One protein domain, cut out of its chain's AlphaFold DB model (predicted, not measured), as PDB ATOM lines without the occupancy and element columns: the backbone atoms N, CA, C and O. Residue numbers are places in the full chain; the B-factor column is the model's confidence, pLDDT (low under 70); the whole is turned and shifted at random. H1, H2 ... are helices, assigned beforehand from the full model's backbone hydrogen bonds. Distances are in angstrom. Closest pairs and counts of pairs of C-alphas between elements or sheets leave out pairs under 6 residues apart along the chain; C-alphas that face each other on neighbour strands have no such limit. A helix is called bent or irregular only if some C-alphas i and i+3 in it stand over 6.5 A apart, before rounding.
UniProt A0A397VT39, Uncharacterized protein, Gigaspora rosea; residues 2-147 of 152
ATOM      1  N   PRO A   2      44.645  -3.257  37.557       59.31
ATOM      2  CA  PRO A   2      46.020  -3.784  37.656       59.31
ATOM      3  C   PRO A   2      46.814  -3.206  38.837       59.31
ATOM      4  O   PRO A   2      47.414  -3.948  39.608       59.31
ATOM      5  N   ASP A   3      46.702  -1.898  39.068       61.59
ATOM      6  CA  ASP A   3      47.406  -1.214  40.159       61.59
ATOM      7  C   ASP A   3      46.998  -1.698  41.552       61.59
ATOM      8  O   ASP A   3      47.757  -1.558  42.508       61.59
ATOM      9  N   PHE A   4      45.776  -2.215  41.708       70.25
ATOM     10  CA  PHE A   4      45.321  -2.772  42.981       70.25
ATOM     11  C   PHE A   4      45.974  -4.131  43.233       70.25
ATOM     12  O   PHE A   4      46.470  -4.378  44.332       70.25
ATOM     13  N   ILE A   5      46.032  -4.974  42.198       72.12
ATOM     14  CA  ILE A   5      46.694  -6.277  42.239       72.12
ATOM     15  C   ILE A   5      48.187  -6.113  42.514       72.12
ATOM     16  O   ILE A   5      48.694  -6.707  43.460       72.12
ATOM     17  N   VAL A   6      48.872  -5.241  41.768       73.62
ATOM     18  CA  VAL A   6      50.301  -4.951  41.968       73.62
ATOM     19  C   VAL A   6      50.563  -4.454  43.390       73.62
ATOM     20  O   VAL A   6      51.449  -4.974  44.066       73.62
ATOM     21  N   ARG A   7      49.747  -3.516  43.894       80.06
ATOM     22  CA  ARG A   7      49.874  -3.016  45.273       80.06
ATOM     23  C   ARG A   7      49.659  -4.105  46.320       80.06
ATOM     24  O   ARG A   7      50.387  -4.138  47.309       80.06
ATOM     25  N   LYS A   8      48.675  -4.989  46.139       82.88
ATOM     26  CA  LYS A   8      48.428  -6.111  47.059       82.88
ATOM     27  C   LYS A   8      49.569  -7.127  47.028       82.88
ATOM     28  O   LYS A   8      50.023  -7.533  48.092       82.88
ATOM     29  N   THR A   9      50.076  -7.459  45.842       85.50
ATOM     30  CA  THR A   9      51.232  -8.349  45.677       85.50
ATOM     31  C   THR A   9      52.489  -7.765  46.316       85.50
ATOM     32  O   THR A   9      53.182  -8.484  47.026       85.50
ATOM     33  N   MET A  10      52.766  -6.468  46.132       88.12
ATOM     34  CA  MET A  10      53.887  -5.791  46.799       88.12
ATOM     35  C   MET A  10      53.747  -5.826  48.318       88.12
ATOM     36  O   MET A  10      54.681  -6.224  48.998       88.12
ATOM     37  N   LYS A  11      52.570  -5.488  48.859       88.94
ATOM     38  CA  LYS A  11      52.338  -5.567  50.310       88.94
ATOM     39  C   LYS A  11      52.612  -6.965  50.856       88.94
ATOM     40  O   LYS A  11      53.261  -7.086  51.884       88.94
ATOM     41  N   LEU A  12      52.145  -8.006  50.168       89.62
ATOM     42  CA  LEU A  12      52.368  -9.381  50.602       89.62
ATOM     43  C   LEU A  12      53.848  -9.776  50.508       89.62
ATOM     44  O   LEU A  12      54.344 -10.428  51.415       89.62
ATOM     45  N   ARG A  13      54.566  -9.344  49.461       91.38
ATOM     46  CA  ARG A  13      56.021  -9.541  49.351       91.38
ATOM     47  C   ARG A  13      56.775  -8.895  50.508       91.38
ATOM     48  O   ARG A  13      57.575  -9.581  51.125       91.38
ATOM     49  N   ASN A  14      56.446  -7.653  50.855       92.62
ATOM     50  CA  ASN A  14      57.083  -6.959  51.976       92.62
ATOM     51  C   ASN A  14      56.871  -7.710  53.306       92.62
ATOM     52  O   ASN A  14      57.780  -7.773  54.120       92.62
ATOM     53  N   ILE A  15      55.698  -8.328  53.507       91.81
ATOM     54  CA  ILE A  15      55.418  -9.171  54.686       91.81
ATOM     55  C   ILE A  15      56.240 -10.467  54.663       91.81
ATOM     56  O   ILE A  15      56.621 -10.969  55.711       91.81
ATOM     57  N   VAL A  16      56.499 -11.051  53.489       92.75
ATOM     58  CA  VAL A  16      57.363 -12.241  53.379       92.75
ATOM     59  C   VAL A  16      58.833 -11.898  53.616       92.75
ATOM     60  O   VAL A  16      59.559 -12.727  54.156       92.75
ATOM     61  N   GLU A  17      59.270 -10.710  53.196       93.81
ATOM     62  CA  GLU A  17      60.635 -10.217  53.413       93.81
ATOM     63  C   GLU A  17      60.915  -9.966  54.896       93.81
ATOM     64  O   GLU A  17      61.968 -10.373  55.382       93.81
ATOM     65  N   ASP A  18      59.964  -9.356  55.608       92.62
ATOM     66  CA  ASP A  18      60.060  -9.125  57.048       92.62
ATOM     67  C   ASP A  18      58.709  -9.371  57.749       92.62
ATOM     68  O   ASP A  18      57.913  -8.445  57.958       92.62
ATOM     69  N   PRO A  19      58.410 -10.634  58.107       89.69
ATOM     70  CA  PRO A  19      57.169 -10.968  58.796       89.69
ATOM     71  C   PRO A  19      57.152 -10.428  60.229       89.69
ATOM     72  O   PRO A  19      56.076 -10.143  60.753       89.69
ATOM     73  N   TYR A  20      58.316 -10.242  60.851       89.88
ATOM     74  CA  TYR A  20      58.428  -9.774  62.230       89.88
ATOM     75  C   TYR A  20      57.981  -8.330  62.361       89.88
ATOM     76  O   TYR A  20      57.216  -8.024  63.266       89.88
ATOM     77  N   LEU A  21      58.386  -7.464  61.431       90.88
ATOM     78  CA  LEU A  21      57.944  -6.071  61.417       90.88
ATOM     79  C   LEU A  21      56.424  -5.953  61.242       90.88
ATOM     80  O   LEU A  21      55.795  -5.058  61.801       90.88
ATOM     81  N   PHE A  22      55.813  -6.851  60.467       91.75
ATOM     82  CA  PHE A  22      54.366  -6.833  60.257       91.75
ATOM     83  C   PHE A  22      53.578  -7.329  61.478       91.75
ATOM     84  O   PHE A  22      52.519  -6.777  61.768       91.75
ATOM     85  N   PHE A  23      54.088  -8.346  62.179       91.25
ATOM     86  CA  PHE A  23      53.466  -8.950  63.365       91.25
ATOM     87  C   PHE A  23      54.140  -8.518  64.678       91.25
ATOM     88  O   PHE A  23      54.046  -9.217  65.683       91.25
ATOM     89  N   GLU A  24      54.860  -7.390  64.678       92.19
ATOM     90  CA  GLU A  24      55.732  -6.972  65.784       92.19
ATOM     91  C   GLU A  24      54.959  -6.912  67.100       92.19
ATOM     92  O   GLU A  24      55.390  -7.445  68.123       92.19
ATOM     93  N   LYS A  25      53.773  -6.302  67.053       91.31
ATOM     94  CA  LYS A  25      52.911  -6.140  68.217       91.31
ATOM     95  C   LYS A  25      52.455  -7.495  68.760       91.31
ATOM     96  O   LYS A  25      52.588  -7.745  69.955       91.31
ATOM     97  N   GLU A  26      51.935  -8.358  67.895       89.25
ATOM     98  CA  GLU A  26      51.460  -9.689  68.263       89.25
ATOM     99  C   GLU A  26      52.599 -10.551  68.819       89.25
ATOM    100  O   GLU A  26      52.411 -11.265  69.800       89.25
ATOM    101  N   LEU A  27      53.797 -10.467  68.239       89.62
ATOM    102  CA  LEU A  27      54.966 -11.195  68.730       89.62
ATOM    103  C   LEU A  27      55.399 -10.685  70.108       89.62
ATOM    104  O   LEU A  27      55.587 -11.497  71.012       89.62
ATOM    105  N   LEU A  28      55.475  -9.364  70.306       89.75
ATOM    106  CA  LEU A  28      55.822  -8.747  71.594       89.75
ATOM    107  C   LEU A  28      54.849  -9.133  72.716       89.75
ATOM    108  O   LEU A  28      55.281  -9.383  73.842       89.75
ATOM    109  N   GLU A  29      53.550  -9.214  72.421       88.69
ATOM    110  CA  GLU A  29      52.528  -9.639  73.389       88.69
ATOM    111  C   GLU A  29      52.729 -11.093  73.850       88.69
ATOM    112  O   GLU A  29      52.421 -11.425  74.996       88.69
ATOM    113  N   ASN A  30      53.299 -11.947  72.996       84.12
ATOM    114  CA  ASN A  30      53.495 -13.368  73.280       84.12
ATOM    115  C   ASN A  30      54.838 -13.702  73.952       84.12
ATOM    116  O   ASN A  30      54.937 -14.765  74.564       84.12
ATOM    117  N   ILE A  31      55.838 -12.810  73.919       85.75
ATOM    118  CA  ILE A  31      57.164 -13.042  74.541       85.75
ATOM    119  C   ILE A  31      57.051 -13.362  76.039       85.75
ATOM    120  O   ILE A  31      57.804 -14.179  76.552       85.75
ATOM    121  N   ASN A  32      56.103 -12.739  76.744       85.00
ATOM    122  CA  ASN A  32      55.919 -12.957  78.183       85.00
ATOM    123  C   ASN A  32      54.978 -14.131  78.514       85.00
ATOM    124  O   ASN A  32      54.783 -14.439  79.689       85.00
ATOM    125  N   LEU A  33      54.346 -14.733  77.501       89.06
ATOM    126  CA  LEU A  33      53.332 -15.784  77.654       89.06
ATOM    127  C   LEU A  33      53.837 -17.162  77.226       89.06
ATOM    128  O   LEU A  33      53.345 -18.168  77.735       89.06
ATOM    129  N   LEU A  34      54.778 -17.206  76.284       89.75
ATOM    130  CA  LEU A  34      55.298 -18.432  75.693       89.75
ATOM    131  C   LEU A  34      56.690 -18.758  76.223       89.75
ATOM    132  O   LEU A  34      57.500 -17.874  76.489       89.75
ATOM    133  N   GLU A  35      56.982 -20.051  76.317       92.38
ATOM    134  CA  GLU A  35      58.355 -20.512  76.508       92.38
ATOM    135  C   GLU A  35      59.169 -20.343  75.216       92.38
ATOM    136  O   GLU A  35      58.624 -20.412  74.112       92.38
ATOM    137  N   ASP A  36      60.494 -20.219  75.339       89.69
ATOM    138  CA  ASP A  36      61.412 -19.997  74.209       89.69
ATOM    139  C   ASP A  36      61.219 -20.997  73.055       89.69
ATOM    140  O   ASP A  36      61.309 -20.638  71.880       89.69
ATOM    141  N   HIS A  37      60.938 -22.267  73.367       92.06
ATOM    142  CA  HIS A  37      60.720 -23.294  72.348       92.06
ATOM    143  C   HIS A  37      59.418 -23.070  71.560       92.06
ATOM    144  O   HIS A  37      59.406 -23.237  70.342       92.06
ATOM    145  N   GLN A  38      58.350 -22.633  72.236       92.19
ATOM    146  CA  GLN A  38      57.052 -22.336  71.623       92.19
ATOM    147  C   GLN A  38      57.123 -21.059  70.794       92.19
ATOM    148  O   GLN A  38      56.551 -20.990  69.708       92.19
ATOM    149  N   LEU A  39      57.856 -20.056  71.284       89.75
ATOM    150  CA  LEU A  39      58.098 -18.824  70.547       89.75
ATOM    151  C   LEU A  39      58.883 -19.104  69.256       89.75
ATOM    152  O   LEU A  39      58.521 -18.598  68.195       89.75
ATOM    153  N   ASN A  40      59.905 -19.960  69.321       90.88
ATOM    154  CA  ASN A  40      60.656 -20.379  68.138       90.88
ATOM    155  C   ASN A  40      59.793 -21.157  67.134       90.88
ATOM    156  O   ASN A  40      59.893 -20.905  65.933       90.88
ATOM    157  N   GLU A  41      58.930 -22.073  67.586       94.06
ATOM    158  CA  GLU A  41      57.980 -22.756  66.692       94.06
ATOM    159  C   GLU A  41      57.007 -21.774  66.033       94.06
ATOM    160  O   GLU A  41      56.836 -21.817  64.814       94.06
ATOM    161  N   LEU A  42      56.435 -20.845  66.807       91.69
ATOM    162  CA  LEU A  42      55.535 -19.810  66.297       91.69
ATOM    163  C   LEU A  42      56.204 -18.982  65.195       91.69
ATOM    164  O   LEU A  42      55.600 -18.730  64.154       91.69
ATOM    165  N   ILE A  43      57.458 -18.584  65.409       90.88
ATOM    166  CA  ILE A  43      58.250 -17.835  64.436       90.88
ATOM    167  C   ILE A  43      58.460 -18.648  63.148       90.88
ATOM    168  O   ILE A  43      58.222 -18.143  62.048       90.88
ATOM    169  N   LEU A  44      58.857 -19.919  63.265       93.25
ATOM    170  CA  LEU A  44      59.072 -20.790  62.105       93.25
ATOM    171  C   LEU A  44      57.784 -21.016  61.304       93.25
ATOM    172  O   LEU A  44      57.806 -21.019  60.066       93.25
ATOM    173  N   ASP A  45      56.661 -21.193  61.993       93.94
ATOM    174  CA  ASP A  45      55.352 -21.344  61.364       93.94
ATOM    175  C   ASP A  45      54.879 -20.043  60.715       93.94
ATOM    176  O   ASP A  45      54.296 -20.084  59.627       93.94
ATOM    177  N   LEU A  46      55.191 -18.890  61.309       93.00
ATOM    178  CA  LEU A  46      54.899 -17.579  60.738       93.00
ATOM    179  C   LEU A  46      55.643 -17.372  59.415       93.00
ATOM    180  O   LEU A  46      55.016 -17.078  58.396       93.00
ATOM    181  N   GLU A  47      56.960 -17.591  59.400       92.62
ATOM    182  CA  GLU A  47      57.774 -17.485  58.184       92.62
ATOM    183  C   GLU A  47      57.292 -18.439  57.087       92.62
ATOM    184  O   GLU A  47      57.254 -18.097  55.899       92.62
ATOM    185  N   ARG A  48      56.914 -19.663  57.468       94.06
ATOM    186  CA  ARG A  48      56.369 -20.650  56.533       94.06
ATOM    187  C   ARG A  48      55.004 -20.215  56.006       94.06
ATOM    188  O   ARG A  48      54.746 -20.336  54.806       94.06
ATOM    189  N   GLY A  49      54.142 -19.713  56.884       92.88
ATOM    190  CA  GLY A  49      52.789 -19.268  56.575       92.88
ATOM    191  C   GLY A  49      52.775 -18.093  55.603       92.88
ATOM    192  O   GLY A  49      52.059 -18.141  54.601       92.88
ATOM    193  N   THR A  50      53.610 -17.077  55.828       93.06
ATOM    194  CA  THR A  50      53.700 -15.900  54.947       93.06
ATOM    195  C   THR A  50      54.242 -16.270  53.567       93.06
ATOM    196  O   THR A  50      53.640 -15.899  52.553       93.06
ATOM    197  N   LYS A  51      55.294 -17.101  53.496       92.00
ATOM    198  CA  LYS A  51      55.799 -17.665  52.229       92.00
ATOM    199  C   LYS A  51      54.707 -18.435  51.489       92.00
ATOM    200  O   LYS A  51      54.518 -18.240  50.285       92.00
ATOM    201  N   LYS A  52      53.946 -19.274  52.202       89.88
ATOM    202  CA  LYS A  52      52.870 -20.062  51.594       89.88
ATOM    203  C   LYS A  52      51.724 -19.189  51.089       89.88
ATOM    204  O   LYS A  52      51.190 -19.453  50.012       89.88
ATOM    205  N   ALA A  53      51.369 -18.142  51.828       86.12
ATOM    206  CA  ALA A  53      50.355 -17.180  51.418       86.12
ATOM    207  C   ALA A  53      50.755 -16.456  50.123       86.12
ATOM    208  O   ALA A  53      49.928 -16.332  49.219       86.12
ATOM    209  N   LEU A  54      52.021 -16.043  49.987       88.88
ATOM    210  CA  LEU A  54      52.530 -15.427  48.758       88.88
ATOM    211  C   LEU A  54      52.508 -16.390  47.566       88.88
ATOM    212  O   LEU A  54      52.063 -16.001  46.487       88.88
ATOM    213  N   GLU A  55      52.935 -17.638  47.761       86.50
ATOM    214  CA  GLU A  55      52.884 -18.677  46.724       86.50
ATOM    215  C   GLU A  55      51.444 -18.900  46.229       86.50
ATOM    216  O   GLU A  55      51.192 -18.970  45.026       86.50
ATOM    217  N   LEU A  56      50.482 -18.990  47.152       82.44
ATOM    218  CA  LEU A  56      49.068 -19.168  46.815       82.44
ATOM    219  C   LEU A  56      48.481 -17.936  46.124       82.44
ATOM    220  O   LEU A  56      47.727 -18.090  45.167       82.44
ATOM    221  N   HIS A  57      48.841 -16.731  46.569       82.75
ATOM    222  CA  HIS A  57      48.413 -15.476  45.945       82.75
ATOM    223  C   HIS A  57      48.912 -15.358  44.502       82.75
ATOM    224  O   HIS A  57      48.139 -14.994  43.622       82.75
ATOM    225  N   GLN A  58      50.171 -15.714  44.238       80.75
ATOM    226  CA  GLN A  58      50.728 -15.729  42.878       80.75
ATOM    227  C   GLN A  58      50.001 -16.740  41.992       80.75
ATOM    228  O   GLN A  58      49.470 -16.362  40.954       80.75
ATOM    229  N   LYS A  59      49.853 -17.985  42.461       78.75
ATOM    230  CA  LYS A  59      49.107 -19.020  41.729       78.75
ATOM    231  C   LYS A  59      47.671 -18.603  41.440       78.75
ATOM    232  O   LYS A  59      47.155 -18.881  40.364       78.75
ATOM    233  N   TRP A  60      47.018 -17.955  42.402       79.56
ATOM    234  CA  TRP A  60      45.676 -17.420  42.224       79.56
ATOM    235  C   TRP A  60      45.655 -16.353  41.129       79.56
ATOM    236  O   TRP A  60      44.834 -16.442  40.221       79.56
ATOM    237  N   LEU A  61      46.569 -15.379  41.176       75.12
ATOM    238  CA  LEU A  61      46.653 -14.326  40.165       75.12
ATOM    239  C   LEU A  61      46.897 -14.864  38.763       75.12
ATOM    240  O   LEU A  61      46.231 -14.399  37.840       75.12
ATOM    241  N   ASP A  62      47.783 -15.845  38.617       66.19
ATOM    242  CA  ASP A  62      48.060 -16.467  37.324       66.19
ATOM    243  C   ASP A  62      46.769 -17.066  36.745       66.19
ATOM    244  O   ASP A  62      46.369 -16.708  35.636       66.19
ATOM    245  N   CYS A  63      46.003 -17.824  37.543       66.25
ATOM    246  CA  CYS A  63      44.701 -18.359  37.113       66.25
ATOM    247  C   CYS A  63      43.747 -17.266  36.610       66.25
ATOM    248  O   CYS A  63      43.050 -17.446  35.611       66.25
ATOM    249  N   TRP A  64      43.670 -16.139  37.322       72.00
ATOM    250  CA  TRP A  64      42.767 -15.044  36.963       72.00
ATOM    251  C   TRP A  64      43.220 -14.293  35.719       72.00
ATOM    252  O   TRP A  64      42.378 -13.920  34.902       72.00
ATOM    253  N   LEU A  65      44.525 -14.072  35.562       63.41
ATOM    254  CA  LEU A  65      45.085 -13.421  34.383       63.41
ATOM    255  C   LEU A  65      44.855 -14.274  33.143       63.41
ATOM    256  O   LEU A  65      44.352 -13.753  32.151       63.41
ATOM    257  N   HIS A  66      45.125 -15.577  33.217       63.19
ATOM    258  CA  HIS A  66      44.840 -16.480  32.110       63.19
ATOM    259  C   HIS A  66      43.338 -16.517  31.784       63.19
ATOM    260  O   HIS A  66      42.977 -16.465  30.614       63.19
ATOM    261  N   LEU A  67      42.450 -16.487  32.787       65.94
ATOM    262  CA  LEU A  67      40.999 -16.482  32.559       65.94
ATOM    263  C   LEU A  67      40.549 -15.207  31.841       65.94
ATOM    264  O   LEU A  67      39.810 -15.268  30.859       65.94
ATOM    265  N   LEU A  68      41.012 -14.051  32.318       62.88
ATOM    266  CA  LEU A  68      40.727 -12.761  31.698       62.88
ATOM    267  C   LEU A  68      41.277 -12.702  30.273       62.88
ATOM    268  O   LEU A  68      40.579 -12.235  29.378       62.88
ATOM    269  N   LEU A  69      42.485 -13.215  30.040       61.16
ATOM    270  CA  LEU A  69      43.092 -13.266  28.711       61.16
ATOM    271  C   LEU A  69      42.328 -14.205  27.768       61.16
ATOM    272  O   LEU A  69      42.076 -13.813  26.632       61.16
ATOM    273  N   SER A  70      41.884 -15.380  28.226       60.88
ATOM    274  CA  SER A  70      41.036 -16.289  27.441       60.88
ATOM    275  C   SER A  70      39.682 -15.657  27.098       60.88
ATOM    276  O   SER A  70      39.242 -15.736  25.951       60.88
ATOM    277  N   ILE A  71      39.043 -14.966  28.048       60.72
ATOM    278  CA  ILE A  71      37.783 -14.234  27.825       60.72
ATOM    279  C   ILE A  71      37.985 -13.087  26.822       60.72
ATOM    280  O   ILE A  71      37.187 -12.932  25.897       60.72
ATOM    281  N   CYS A  72      39.063 -12.311  26.964       56.78
ATOM    282  CA  CYS A  72      39.416 -11.235  26.038       56.78
ATOM    283  C   CYS A  72      39.739 -11.765  24.631       56.78
ATOM    284  O   CYS A  72      39.338 -11.152  23.644       56.78
ATOM    285  N   HIS A  73      40.419 -12.912  24.529       55.50
ATOM    286  CA  HIS A  73      40.785 -13.546  23.260       55.50
ATOM    287  C   HIS A  73      39.569 -14.094  22.499       55.50
ATOM    288  O   HIS A  73      39.495 -13.971  21.279       55.50
ATOM    289  N   LEU A  74      38.574 -14.638  23.208       58.09
ATOM    290  CA  LEU A  74      37.316 -15.120  22.618       58.09
ATOM    291  C   LEU A  74      36.386 -13.984  22.151       58.09
ATOM    292  O   LEU A  74      35.376 -14.237  21.485       58.09
ATOM    293  N   GLY A  75      36.749 -12.738  22.461       55.56
ATOM    294  CA  GLY A  75      36.014 -11.535  22.111       55.56
ATOM    295  C   GLY A  75      34.770 -11.323  22.976       55.56
ATOM    296  O   GLY A  75      34.137 -12.258  23.472       55.56
ATOM    297  N   VAL A  76      34.369 -10.053  23.094       59.00
ATOM    298  CA  VAL A  76      33.206  -9.581  23.878       59.00
ATOM    299  C   VAL A  76      31.926 -10.376  23.579       59.00
ATOM    300  O   VAL A  76      31.076 -10.538  24.448       59.00
ATOM    301  N   LYS A  77      31.800 -10.923  22.363       67.12
ATOM    302  CA  LYS A  77      30.609 -11.643  21.908       67.12
ATOM    303  C   LYS A  77      30.392 -13.001  22.586       67.12
ATOM    304  O   LYS A  77      29.243 -13.414  22.668       67.12
ATOM    305  N   TYR A  78      31.453 -13.693  23.014       72.00
ATOM    306  CA  TYR A  78      31.358 -15.069  23.539       72.00
ATOM    307  C   TYR A  78      32.055 -15.273  24.889       72.00
ATOM    308  O   TYR A  78      32.077 -16.384  25.427       72.00
ATOM    309  N   GLY A  79      32.634 -14.207  25.449       71.50
ATOM    310  CA  GLY A  79      33.316 -14.247  26.739       71.50
ATOM    311  C   GLY A  79      32.403 -14.656  27.898       71.50
ATOM    312  O   GLY A  79      32.860 -15.320  28.825       71.50
ATOM    313  N   HIS A  80      31.109 -14.326  27.834       75.12
ATOM    314  CA  HIS A  80      30.147 -14.671  28.882       75.12
ATOM    315  C   HIS A  80      29.858 -16.181  28.925       75.12
ATOM    316  O   HIS A  80      29.937 -16.798  29.987       75.12
ATOM    317  N   GLU A  81      29.587 -16.797  27.775       81.00
ATOM    318  CA  GLU A  81      29.393 -18.244  27.640       81.00
ATOM    319  C   GLU A  81      30.648 -19.019  28.061       81.00
ATOM    320  O   GLU A  81      30.563 -20.027  28.768       81.00
ATOM    321  N   PHE A  82      31.832 -18.531  27.683       77.19
ATOM    322  CA  PHE A  82      33.081 -19.140  28.128       77.19
ATOM    323  C   PHE A  82      33.266 -19.027  29.645       77.19
ATOM    324  O   PHE A  82      33.537 -20.031  30.299       77.19
ATOM    325  N   ALA A  83      33.042 -17.845  30.229       75.00
ATOM    326  CA  ALA A  83      33.162 -17.629  31.671       75.00
ATOM    327  C   ALA A  83      32.217 -18.535  32.478       75.00
ATOM    328  O   ALA A  83      32.620 -19.099  33.497       75.00
ATOM    329  N   ARG A  84      30.977 -18.726  32.011       79.06
ATOM    330  CA  ARG A  84      30.017 -19.643  32.648       79.06
ATOM    331  C   ARG A  84      30.465 -21.102  32.561       79.06
ATOM    332  O   ARG A  84      30.393 -21.819  33.556       79.06
ATOM    333  N   SER A  85      30.987 -21.513  31.409       81.31
ATOM    334  CA  SER A  85      31.526 -22.866  31.193       81.31
ATOM    335  C   SER A  85      32.755 -23.139  32.061       81.31
ATOM    336  O   SER A  85      32.865 -24.199  32.678       81.31
ATOM    337  N   PHE A  86      33.636 -22.146  32.189       76.94
ATOM    338  CA  PHE A  86      34.790 -22.183  33.079       76.94
ATOM    339  C   PHE A  86      34.371 -22.291  34.548       76.94
ATOM    340  O   PHE A  86      34.874 -23.153  35.268       76.94
ATOM    341  N   ALA A  87      33.412 -21.478  35.002       75.31
ATOM    342  CA  ALA A  87      32.899 -21.560  36.370       75.31
ATOM    343  C   ALA A  87      32.312 -22.950  36.681       75.31
ATOM    344  O   ALA A  87      32.520 -23.485  37.773       75.31
ATOM    345  N   PHE A  88      31.640 -23.570  35.710       81.75
ATOM    346  CA  PHE A  88      31.117 -24.923  35.858       81.75
ATOM    347  C   PHE A  88      32.223 -25.980  35.984       81.75
ATOM    348  O   PHE A  88      32.230 -26.753  36.944       81.75
ATOM    349  N   ILE A  89      33.192 -26.006  35.063       79.44
ATOM    350  CA  ILE A  89      34.230 -27.050  35.050       79.44
ATOM    351  C   ILE A  89      35.297 -26.846  36.119       79.44
ATOM    352  O   ILE A  89      35.653 -27.802  36.814       79.44
ATOM    353  N   ILE A  90      35.786 -25.623  36.278       71.19
ATOM    354  CA  ILE A  90      36.964 -25.317  37.091       71.19
ATOM    355  C   ILE A  90      36.569 -24.965  38.526       71.19
ATOM    356  O   ILE A  90      37.138 -25.507  39.474       71.19
ATOM    357  N   LEU A  91      35.544 -24.126  38.707       67.56
ATOM    358  CA  LEU A  91      35.065 -23.728  40.040       67.56
ATOM    359  C   LEU A  91      34.013 -24.684  40.617       67.56
ATOM    360  O   LEU A  91      33.624 -24.529  41.775       67.56
ATOM    361  N   LYS A  92      33.559 -25.675  39.833       78.25
ATOM    362  CA  LYS A  92      32.503 -26.632  40.208       78.25
ATOM    363  C   LYS A  92      31.209 -25.942  40.654       78.25
ATOM    364  O   LYS A  92      30.487 -26.454  41.509       78.25
ATOM    365  N   MET A  93      30.916 -24.777  40.079       76.62
ATOM    366  CA  MET A  93      29.683 -24.044  40.351       76.62
ATOM    367  C   MET A  93      28.543 -24.576  39.477       76.62
ATOM    368  O   MET A  93      28.736 -24.726  38.273       76.62
ATOM    369  N   PRO A  94      27.348 -24.842  40.029       79.94
ATOM    370  CA  PRO A  94      26.219 -25.302  39.230       79.94
ATOM    371  C   PRO A  94      25.729 -24.208  38.276       79.94
ATOM    372  O   PRO A  94      25.836 -23.012  38.555       79.94
ATOM    373  N   TRP A  95      25.139 -24.624  37.157       81.44
ATOM    374  CA  TRP A  95      24.520 -23.701  36.214       81.44
ATOM    375  C   TRP A  95      23.322 -22.987  36.847       81.44
ATOM    376  O   TRP A  95      22.431 -23.620  37.405       81.44
ATOM    377  N   SER A  96      23.269 -21.663  36.702       76.94
ATOM    378  CA  SER A  96      22.118 -20.850  37.115       76.94
ATOM    379  C   SER A  96      20.923 -20.946  36.156       76.94
ATOM    380  O   SER A  96      19.812 -20.565  36.513       76.94
ATOM    381  N   SER A  97      21.140 -21.439  34.936       85.12
ATOM    382  CA  SER A  97      20.119 -21.660  33.910       85.12
ATOM    383  C   SER A  97      20.580 -22.748  32.940       85.12
ATOM    384  O   SER A  97      21.753 -23.116  32.946       85.12
ATOM    385  N   VAL A  98      19.674 -23.260  32.103       90.12
ATOM    386  CA  VAL A  98      20.006 -24.291  31.106       90.12
ATOM    387  C   VAL A  98      21.165 -23.807  30.216       90.12
ATOM    388  O   VAL A  98      21.059 -22.713  29.650       90.12
ATOM    389  N   PRO A  99      22.266 -24.577  30.094       89.81
ATOM    390  CA  PRO A  99      23.409 -24.179  29.286       89.81
ATOM    391  C   PRO A  99      23.073 -24.207  27.795       89.81
ATOM    392  O   PRO A  99      22.336 -25.063  27.303       89.81
ATOM    393  N   THR A 100      23.655 -23.272  27.059       89.31
ATOM    394  CA  THR A 100      23.590 -23.214  25.600       89.31
ATOM    395  C   THR A 100      24.497 -24.269  24.963       89.31
ATOM    396  O   THR A 100      25.442 -24.766  25.574       89.31
ATOM    397  N   LEU A 101      24.269 -24.572  23.681       87.94
ATOM    398  CA  LEU A 101      25.129 -25.495  22.930       87.94
ATOM    399  C   LEU A 101      26.601 -25.047  22.926       87.94
ATOM    400  O   LEU A 101      27.501 -25.873  23.022       87.94
ATOM    401  N   ARG A 102      26.844 -23.736  22.846       83.94
ATOM    402  CA  ARG A 102      28.194 -23.161  22.860       83.94
ATOM    403  C   ARG A 102      28.881 -23.373  24.205       83.94
ATOM    404  O   ARG A 102      30.041 -23.763  24.233       83.94
ATOM    405  N   GLU A 103      28.151 -23.157  25.295       84.00
ATOM    406  CA  GLU A 103      28.633 -23.429  26.647       84.00
ATOM    407  C   GLU A 103      28.998 -24.907  26.814       84.00
ATOM    408  O   GLU A 103      30.090 -25.227  27.267       84.00
ATOM    409  N   LEU A 104      28.153 -25.819  26.329       88.31
ATOM    410  CA  LEU A 104      28.455 -27.254  26.332       88.31
ATOM    411  C   LEU A 104      29.699 -27.607  25.496       88.31
ATOM    412  O   LEU A 104      30.456 -28.500  25.874       88.31
ATOM    413  N   CYS A 105      29.947 -26.911  24.383       83.31
ATOM    414  CA  CYS A 105      31.180 -27.084  23.609       83.31
ATOM    415  C   CYS A 105      32.417 -26.604  24.381       83.31
ATOM    416  O   CYS A 105      33.428 -27.303  24.390       83.31
ATOM    417  N   TYR A 106      32.340 -25.451  25.054       80.44
ATOM    418  CA  TYR A 106      33.433 -24.962  25.900       80.44
ATOM    419  C   TYR A 106      33.688 -25.874  27.096       80.44
ATOM    420  O   TYR A 106      34.841 -26.113  27.425       80.44
ATOM    421  N   VAL A 107      32.640 -26.423  27.711       84.88
ATOM    422  CA  VAL A 107      32.751 -27.434  28.771       84.88
ATOM    423  C   VAL A 107      33.577 -28.624  28.294       84.88
ATOM    424  O   VAL A 107      34.566 -28.944  28.936       84.88
ATOM    425  N   LYS A 108      33.240 -29.215  27.141       81.00
ATOM    426  CA  LYS A 108      33.995 -30.354  26.594       81.00
ATOM    427  C   LYS A 108      35.454 -30.012  26.307       81.00
ATOM    428  O   LYS A 108      36.334 -30.824  26.571       81.00
ATOM    429  N   PHE A 109      35.703 -28.821  25.766       75.38
ATOM    430  CA  PHE A 109      37.060 -28.330  25.531       75.38
ATOM    431  C   PHE A 109      37.838 -28.223  26.854       75.38
ATOM    432  O   PHE A 109      38.893 -28.824  26.998       75.38
ATOM    433  N   LEU A 110      37.251 -27.579  27.865       74.00
ATOM    434  CA  LEU A 110      37.857 -27.421  29.188       74.00
ATOM    435  C   LEU A 110      38.043 -28.753  29.933       74.00
ATOM    436  O   LEU A 110      39.026 -28.913  30.645       74.00
ATOM    437  N   GLU A 111      37.116 -29.705  29.805       80.75
ATOM    438  CA  GLU A 111      37.252 -31.059  30.366       80.75
ATOM    439  C   GLU A 111      38.451 -31.784  29.757       80.75
ATOM    440  O   GLU A 111      39.256 -32.354  30.489       80.75
ATOM    441  N   THR A 112      38.597 -31.681  28.435       69.69
ATOM    442  CA  THR A 112      39.729 -32.236  27.686       69.69
ATOM    443  C   THR A 112      41.039 -31.628  28.197       69.69
ATOM    444  O   THR A 112      41.939 -32.353  28.615       69.69
ATOM    445  N   ASP A 113      41.117 -30.300  28.282       62.06
ATOM    446  CA  ASP A 113      42.308 -29.596  28.772       62.06
ATOM    447  C   ASP A 113      42.667 -29.980  30.226       62.06
ATOM    448  O   ASP A 113      43.846 -30.072  30.588       62.06
ATOM    449  N   VAL A 114      41.658 -30.211  31.079       65.75
ATOM    450  CA  VAL A 114      41.843 -30.653  32.473       65.75
ATOM    451  C   VAL A 114      42.355 -32.095  32.540       65.75
ATOM    452  O   VAL A 114      43.230 -32.383  33.359       65.75
ATOM    453  N   GLU A 115      41.834 -32.996  31.704       68.25
ATOM    454  CA  GLU A 115      42.230 -34.412  31.662       68.25
ATOM    455  C   GLU A 115      43.658 -34.611  31.149       68.25
ATOM    456  O   GLU A 115      44.405 -35.414  31.712       68.25
ATOM    457  N   TYR A 116      44.068 -33.857  30.126       57.38
ATOM    458  CA  TYR A 116      45.418 -33.950  29.563       57.38
ATOM    459  C   TYR A 116      46.484 -33.228  30.397       57.38
ATOM    460  O   TYR A 116      47.673 -33.338  30.100       57.38
ATOM    461  N   GLY A 117      46.088 -32.510  31.454       51.28
ATOM    462  CA  GLY A 117      47.021 -31.762  32.294       51.28
ATOM    463  C   GLY A 117      47.696 -30.592  31.567       51.28
ATOM    464  O   GLY A 117      48.632 -30.010  32.111       51.28
ATOM    465  N   GLU A 118      47.209 -30.210  30.380       45.91
ATOM    466  CA  GLU A 118      47.605 -28.963  29.709       45.91
ATOM    467  C   GLU A 118      47.083 -27.721  30.449       45.91
ATOM    468  O   GLU A 118      47.509 -26.601  30.185       45.91
ATOM    469  N   PHE A 119      46.270 -27.917  31.490       46.53
ATOM    470  CA  PHE A 119      46.049 -26.970  32.583       46.53
ATOM    471  C   PHE A 119      47.297 -26.789  33.485       46.53
ATOM    472  O   PHE A 119      47.206 -26.804  34.715       46.53
ATOM    473  N   ASN A 120      48.481 -26.589  32.903       40.41
ATOM    474  CA  ASN A 120      49.681 -26.221  33.665       40.41
ATOM    475  C   ASN A 120      49.648 -24.767  34.178       40.41
ATOM    476  O   ASN A 120      50.415 -24.438  35.080       40.41
ATOM    477  N   ASP A 121      48.704 -23.946  33.701       41.75
ATOM    478  CA  ASP A 121      48.675 -22.502  33.984       41.75
ATOM    479  C   ASP A 121      47.504 -22.022  34.859       41.75
ATOM    480  O   ASP A 121      47.527 -20.897  35.360       41.75
ATOM    481  N   PHE A 122      46.499 -22.859  35.142       41.91
ATOM    482  CA  PHE A 122      45.449 -22.495  36.099       41.91
ATOM    483  C   PHE A 122      45.497 -23.417  37.310       41.91
ATOM    484  O   PHE A 122      44.826 -24.444  37.378       41.91
ATOM    485  N   GLY A 123      46.356 -23.019  38.248       41.91
ATOM    486  CA  GLY A 123      46.369 -23.371  39.665       41.91
ATOM    487  C   GLY A 123      45.470 -24.530  40.083       41.91
ATOM    488  O   GLY A 123      44.251 -24.409  40.164       41.91
ATOM    489  N   LYS A 124      46.144 -25.627  40.443       43.25
ATOM    490  CA  LYS A 124      45.621 -26.851  41.063       43.25
ATOM    491  C   LYS A 124      44.242 -26.675  41.738       43.25
ATOM    492  O   LYS A 124      44.104 -25.783  42.580       43.25
ATOM    493  N   PRO A 125      43.288 -27.610  41.538       45.50
ATOM    494  CA  PRO A 125      41.933 -27.573  42.113       45.50
ATOM    495  C   PRO A 125      41.850 -27.296  43.626       45.50
ATOM    496  O   PRO A 125      40.836 -26.806  44.124       45.50
ATOM    497  N   SER A 126      42.916 -27.590  44.377       39.34
ATOM    498  CA  SER A 126      43.039 -27.277  45.803       39.34
ATOM    499  C   SER A 126      43.022 -25.773  46.114       39.34
ATOM    500  O   SER A 126      42.508 -25.390  47.157       39.34
ATOM    501  N   VAL A 127      43.549 -24.923  45.225       40.09
ATOM    502  CA  VAL A 127      43.601 -23.457  45.401       40.09
ATOM    503  C   VAL A 127      42.232 -22.821  45.132       40.09
ATOM    504  O   VAL A 127      41.841 -21.863  45.791       40.09
ATOM    505  N   LEU A 128      41.456 -23.389  44.208       43.25
ATOM    506  CA  LEU A 128      40.136 -22.873  43.834       43.25
ATOM    507  C   LEU A 128      39.057 -23.204  44.876       43.25
ATOM    508  O   LEU A 128      38.163 -22.393  45.120       43.25
ATOM    509  N   LYS A 129      39.176 -24.346  45.570       39.25
ATOM    510  CA  LYS A 129      38.257 -24.715  46.661       39.25
ATOM    511  C   LYS A 129      38.291 -23.720  47.829       39.25
ATOM    512  O   LYS A 129      37.222 -23.323  48.285       39.25
ATOM    513  N   SER A 130      39.468 -23.252  48.260       36.88
ATOM    514  CA  SER A 130      39.584 -22.238  49.330       36.88
ATOM    515  C   SER A 130      39.091 -20.850  48.905       36.88
ATOM    516  O   SER A 130      38.693 -20.037  49.735       36.88
ATOM    517  N   VAL A 131      39.097 -20.578  47.601       38.16
ATOM    518  CA  VAL A 131      38.656 -19.308  47.012       38.16
ATOM    519  C   VAL A 131      37.129 -19.267  46.870       38.16
ATOM    520  O   VAL A 131      36.523 -18.225  47.112       38.16
ATOM    521  N   SER A 132      36.488 -20.407  46.582       36.66
ATOM    522  CA  SER A 132      35.024 -20.519  46.449       36.66
ATOM    523  C   SER A 132      34.241 -20.087  47.698       36.66
ATOM    524  O   SER A 132      33.123 -19.597  47.576       36.66
ATOM    525  N   GLN A 133      34.838 -20.196  48.890       35.72
ATOM    526  CA  GLN A 133      34.195 -19.826  50.155       35.72
ATOM    527  C   GLN A 133      34.197 -18.310  50.434       35.72
ATOM    528  O   GLN A 133      33.395 -17.852  51.240       35.72
ATOM    529  N   ASN A 134      35.045 -17.523  49.756       32.44
ATOM    530  CA  ASN A 134      35.204 -16.080  50.007       32.44
ATOM    531  C   ASN A 134      34.761 -15.181  48.843       32.44
ATOM    532  O   ASN A 134      34.724 -13.957  48.984       32.44
ATOM    533  N   ILE A 135      34.387 -15.754  47.698       37.25
ATOM    534  CA  ILE A 135      33.832 -14.986  46.584       37.25
ATOM    535  C   ILE A 135      32.339 -14.748  46.856       37.25
ATOM    536  O   ILE A 135      31.465 -15.475  46.388       37.25
ATOM    537  N   ARG A 136      32.020 -13.649  47.557       28.48
ATOM    538  CA  ARG A 136      30.863 -12.858  47.117       28.48
ATOM    539  C   ARG A 136      31.270 -12.310  45.766       28.48
ATOM    540  O   ARG A 136      32.127 -11.440  45.682       28.48
ATOM    541  N   ILE A 137      30.723 -12.941  44.738       37.56
ATOM    542  CA  ILE A 137      30.910 -12.652  43.325       37.56
ATOM    543  C   ILE A 137      30.662 -11.151  43.153       37.56
ATOM    544  O   ILE A 137      29.513 -10.734  43.024       37.56
ATOM    545  N   CYS A 138      31.719 -10.326  43.192       32.00
ATOM    546  CA  CYS A 138      31.695  -9.067  42.460       32.00
ATOM    547  C   CYS A 138      31.315  -9.494  41.056       32.00
ATOM    548  O   CYS A 138      31.989 -10.337  40.456       32.00
ATOM    549  N   GLN A 139      30.108  -9.094  40.684       36.69
ATOM    550  CA  GLN A 139      29.320  -9.731  39.659       36.69
ATOM    551  C   GLN A 139      30.190  -9.857  38.410       36.69
ATOM    552  O   GLN A 139      30.829  -8.898  37.992       36.69
ATOM    553  N   ILE A 140      30.246 -11.046  37.812       40.12
ATOM    554  CA  ILE A 140      30.949 -11.268  36.538       40.12
ATOM    555  C   ILE A 140      30.463 -10.257  35.463       40.12
ATOM    556  O   ILE A 140      31.187  -9.975  34.513       40.12
ATOM    557  N   SER A 141      29.298  -9.620  35.662       37.28
ATOM    558  CA  SER A 141      28.820  -8.463  34.893       37.28
ATOM    559  C   SER A 141      29.720  -7.221  34.948       37.28
ATOM    560  O   SER A 141      29.815  -6.523  33.943       37.28
ATOM    561  N   ASP A 142      30.417  -6.951  36.053       35.12
ATOM    562  CA  ASP A 142      31.249  -5.747  36.206       35.12
ATOM    563  C   ASP A 142      32.574  -5.870  35.438       35.12
ATOM    564  O   ASP A 142      33.090  -4.888  34.906       35.12
ATOM    565  N   LEU A 143      33.093  -7.096  35.300       38.66
ATOM    566  CA  LEU A 143      34.261  -7.391  34.462       38.66
ATOM    567  C   LEU A 143      33.933  -7.322  32.964       38.66
ATOM    568  O   LEU A 143      34.769  -6.874  32.182       38.66
ATOM    569  N   VAL A 144      32.711  -7.697  32.567       39.25
ATOM    570  CA  VAL A 144      32.237  -7.547  31.180       39.25
ATOM    571  C   VAL A 144      32.035  -6.066  30.824       39.25
ATOM    572  O   VAL A 144      32.351  -5.656  29.705       39.25
ATOM    573  N   TYR A 145      31.600  -5.232  31.774       33.31
ATOM    574  CA  TYR A 145      31.436  -3.790  31.556       33.31
ATOM    575  C   TYR A 145      32.759  -3.059  31.276       33.31
ATOM    576  O   TYR A 145      32.784  -2.140  30.458       33.31
ATOM    577  N   CYS A 146      33.875  -3.489  31.872       34.34
ATOM    578  CA  CYS A 146      35.188  -2.877  31.634       34.34
ATOM    579  C   CYS A 146      35.767  -3.123  30.226       34.34
ATOM    580  O   CYS A 146      36.715  -2.440  29.846       34.34
ATOM    581  N   CYS A 147      35.218  -4.066  29.452       32.78
ATOM    582  CA  CYS A 147      35.662  -4.373  28.087       32.78
ATOM    583  C   CYS A 147      34.714  -3.845  26.997       32.78
ATOM    584  O   CYS A 147      34.898  -4.162  25.821       32.78
TER     585      CYS A 147
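What this domain is: This is residues 2 to 147 of the 152 residues of an uncharacterized protein of Gigaspora rosea (UniProt A0A397VT39). One long helix, H4, makes the length of this domain: H1 runs the opposite way beside its middle stretch, residues 47 to 58, the short H2 and H3 follow H1 toward the end where H4 begins, and at the other end of H4 H5 folds back and crosses H6 to make a small head. H7 packs across the middle stretch of H4, at residues 56 to 60, while H8 is near H5 and residues 133 to 139 stand free. The 146 printed residues include eight named helices, H1 to H8 in order along the chain, and no named strand; the class is all helix. The whole is loose, with a radius of gyration of the C-alphas of 20.0 A, and its C-alphas span 64 by 31 by 26 A.

Where its parts are: Find C-alpha 2 at (46.020, -3.784, 37.656); there H1 begins, and it runs over residues 2 to 17 for 22.4 A. Just beyond it come H2, residues 19 to 22, and H3, residues 24 to 31. Look next for C-alpha 36 at (61.412, -19.997, 74.209), where H4 begins; it holds residues 36 to 73 and measures 55.3 A to C-alpha 73 at (40.785, -13.546, 23.260). H5 then takes residues 79 to 89, 15.3 A long, and H6 residues 101 to 115, 21.2 A long. H7, residues 125 to 132, is 10.8 A long, and H8, residues 140 to 145, ends at C-alpha 145 at (31.436, -3.790, 31.556). No helix is bent or irregular.

How they stand to each other: Start from H4, the hub, which touches H1, H2, H5 and H7. Residues 9 to 16 of H1 touch residues 47 to 58 of H4 at a shallow tilt of 21 degrees, opposite ways; their closest C-alphas, those of Val 16 and Thr 50, are 5.4 A apart. H2 and H4 only just touch, with 3 pairs of C-alphas within 8 A, the closest being those of Pro 19 and Glu 47 at 6.6 A. H3 is close to H4 but not clearly touching, its nearest approach being the C-alphas of Ile 31 and Leu 39 at 7.1 A. Go to the other end of H4, and you find that H4 and H5 form a helical hairpin, at a steep tilt of 44 degrees, opposite ways; the closest C-alphas are those of Ile 71 and Gly 79, 4.6 A apart. H5 touches H6 at a steep tilt of 49 degrees, the same way, with 16 pairs of C-alphas within 8 A, closest at Ser 85 and Val 107, 5.3 A. H7 touches residues 56 to 60 of H4 and stands about perpendicular to it at 89 degrees, with the C-alphas of Leu 56 and Val 127 closest at 7.1 A. H8 touches no helix; it is close to H5 but not clearly touching, with the C-alphas of His 80 and Val 144 at 7.8 A. Among the pairs that are apart are H1 and H7, H4 and H6, and H6 and H8. In H1, H3, H4, H5, H6 and H8 every O i to N i+4 pair is within hydrogen-bond range; in H7 it is 2 of 4, and H2 is too short for such a pair.

The domain as a whole: The two C-alphas farthest apart, those of Asn 32 and Leu 101, are 64.5 A apart, and the outline is a rod. The printed part has no cut. The link from H5 to H6, 11 residues, is long; the links from H6 to H7 and from H7 to H8 are short, and the others are tight. Look at the B-factor column for the confidence of the model: the mean pLDDT of the printed part is 71.7, and residues 65 to 77 and 112 to 147 are among those under 70, with means of 40 for H7 and 37 for H8.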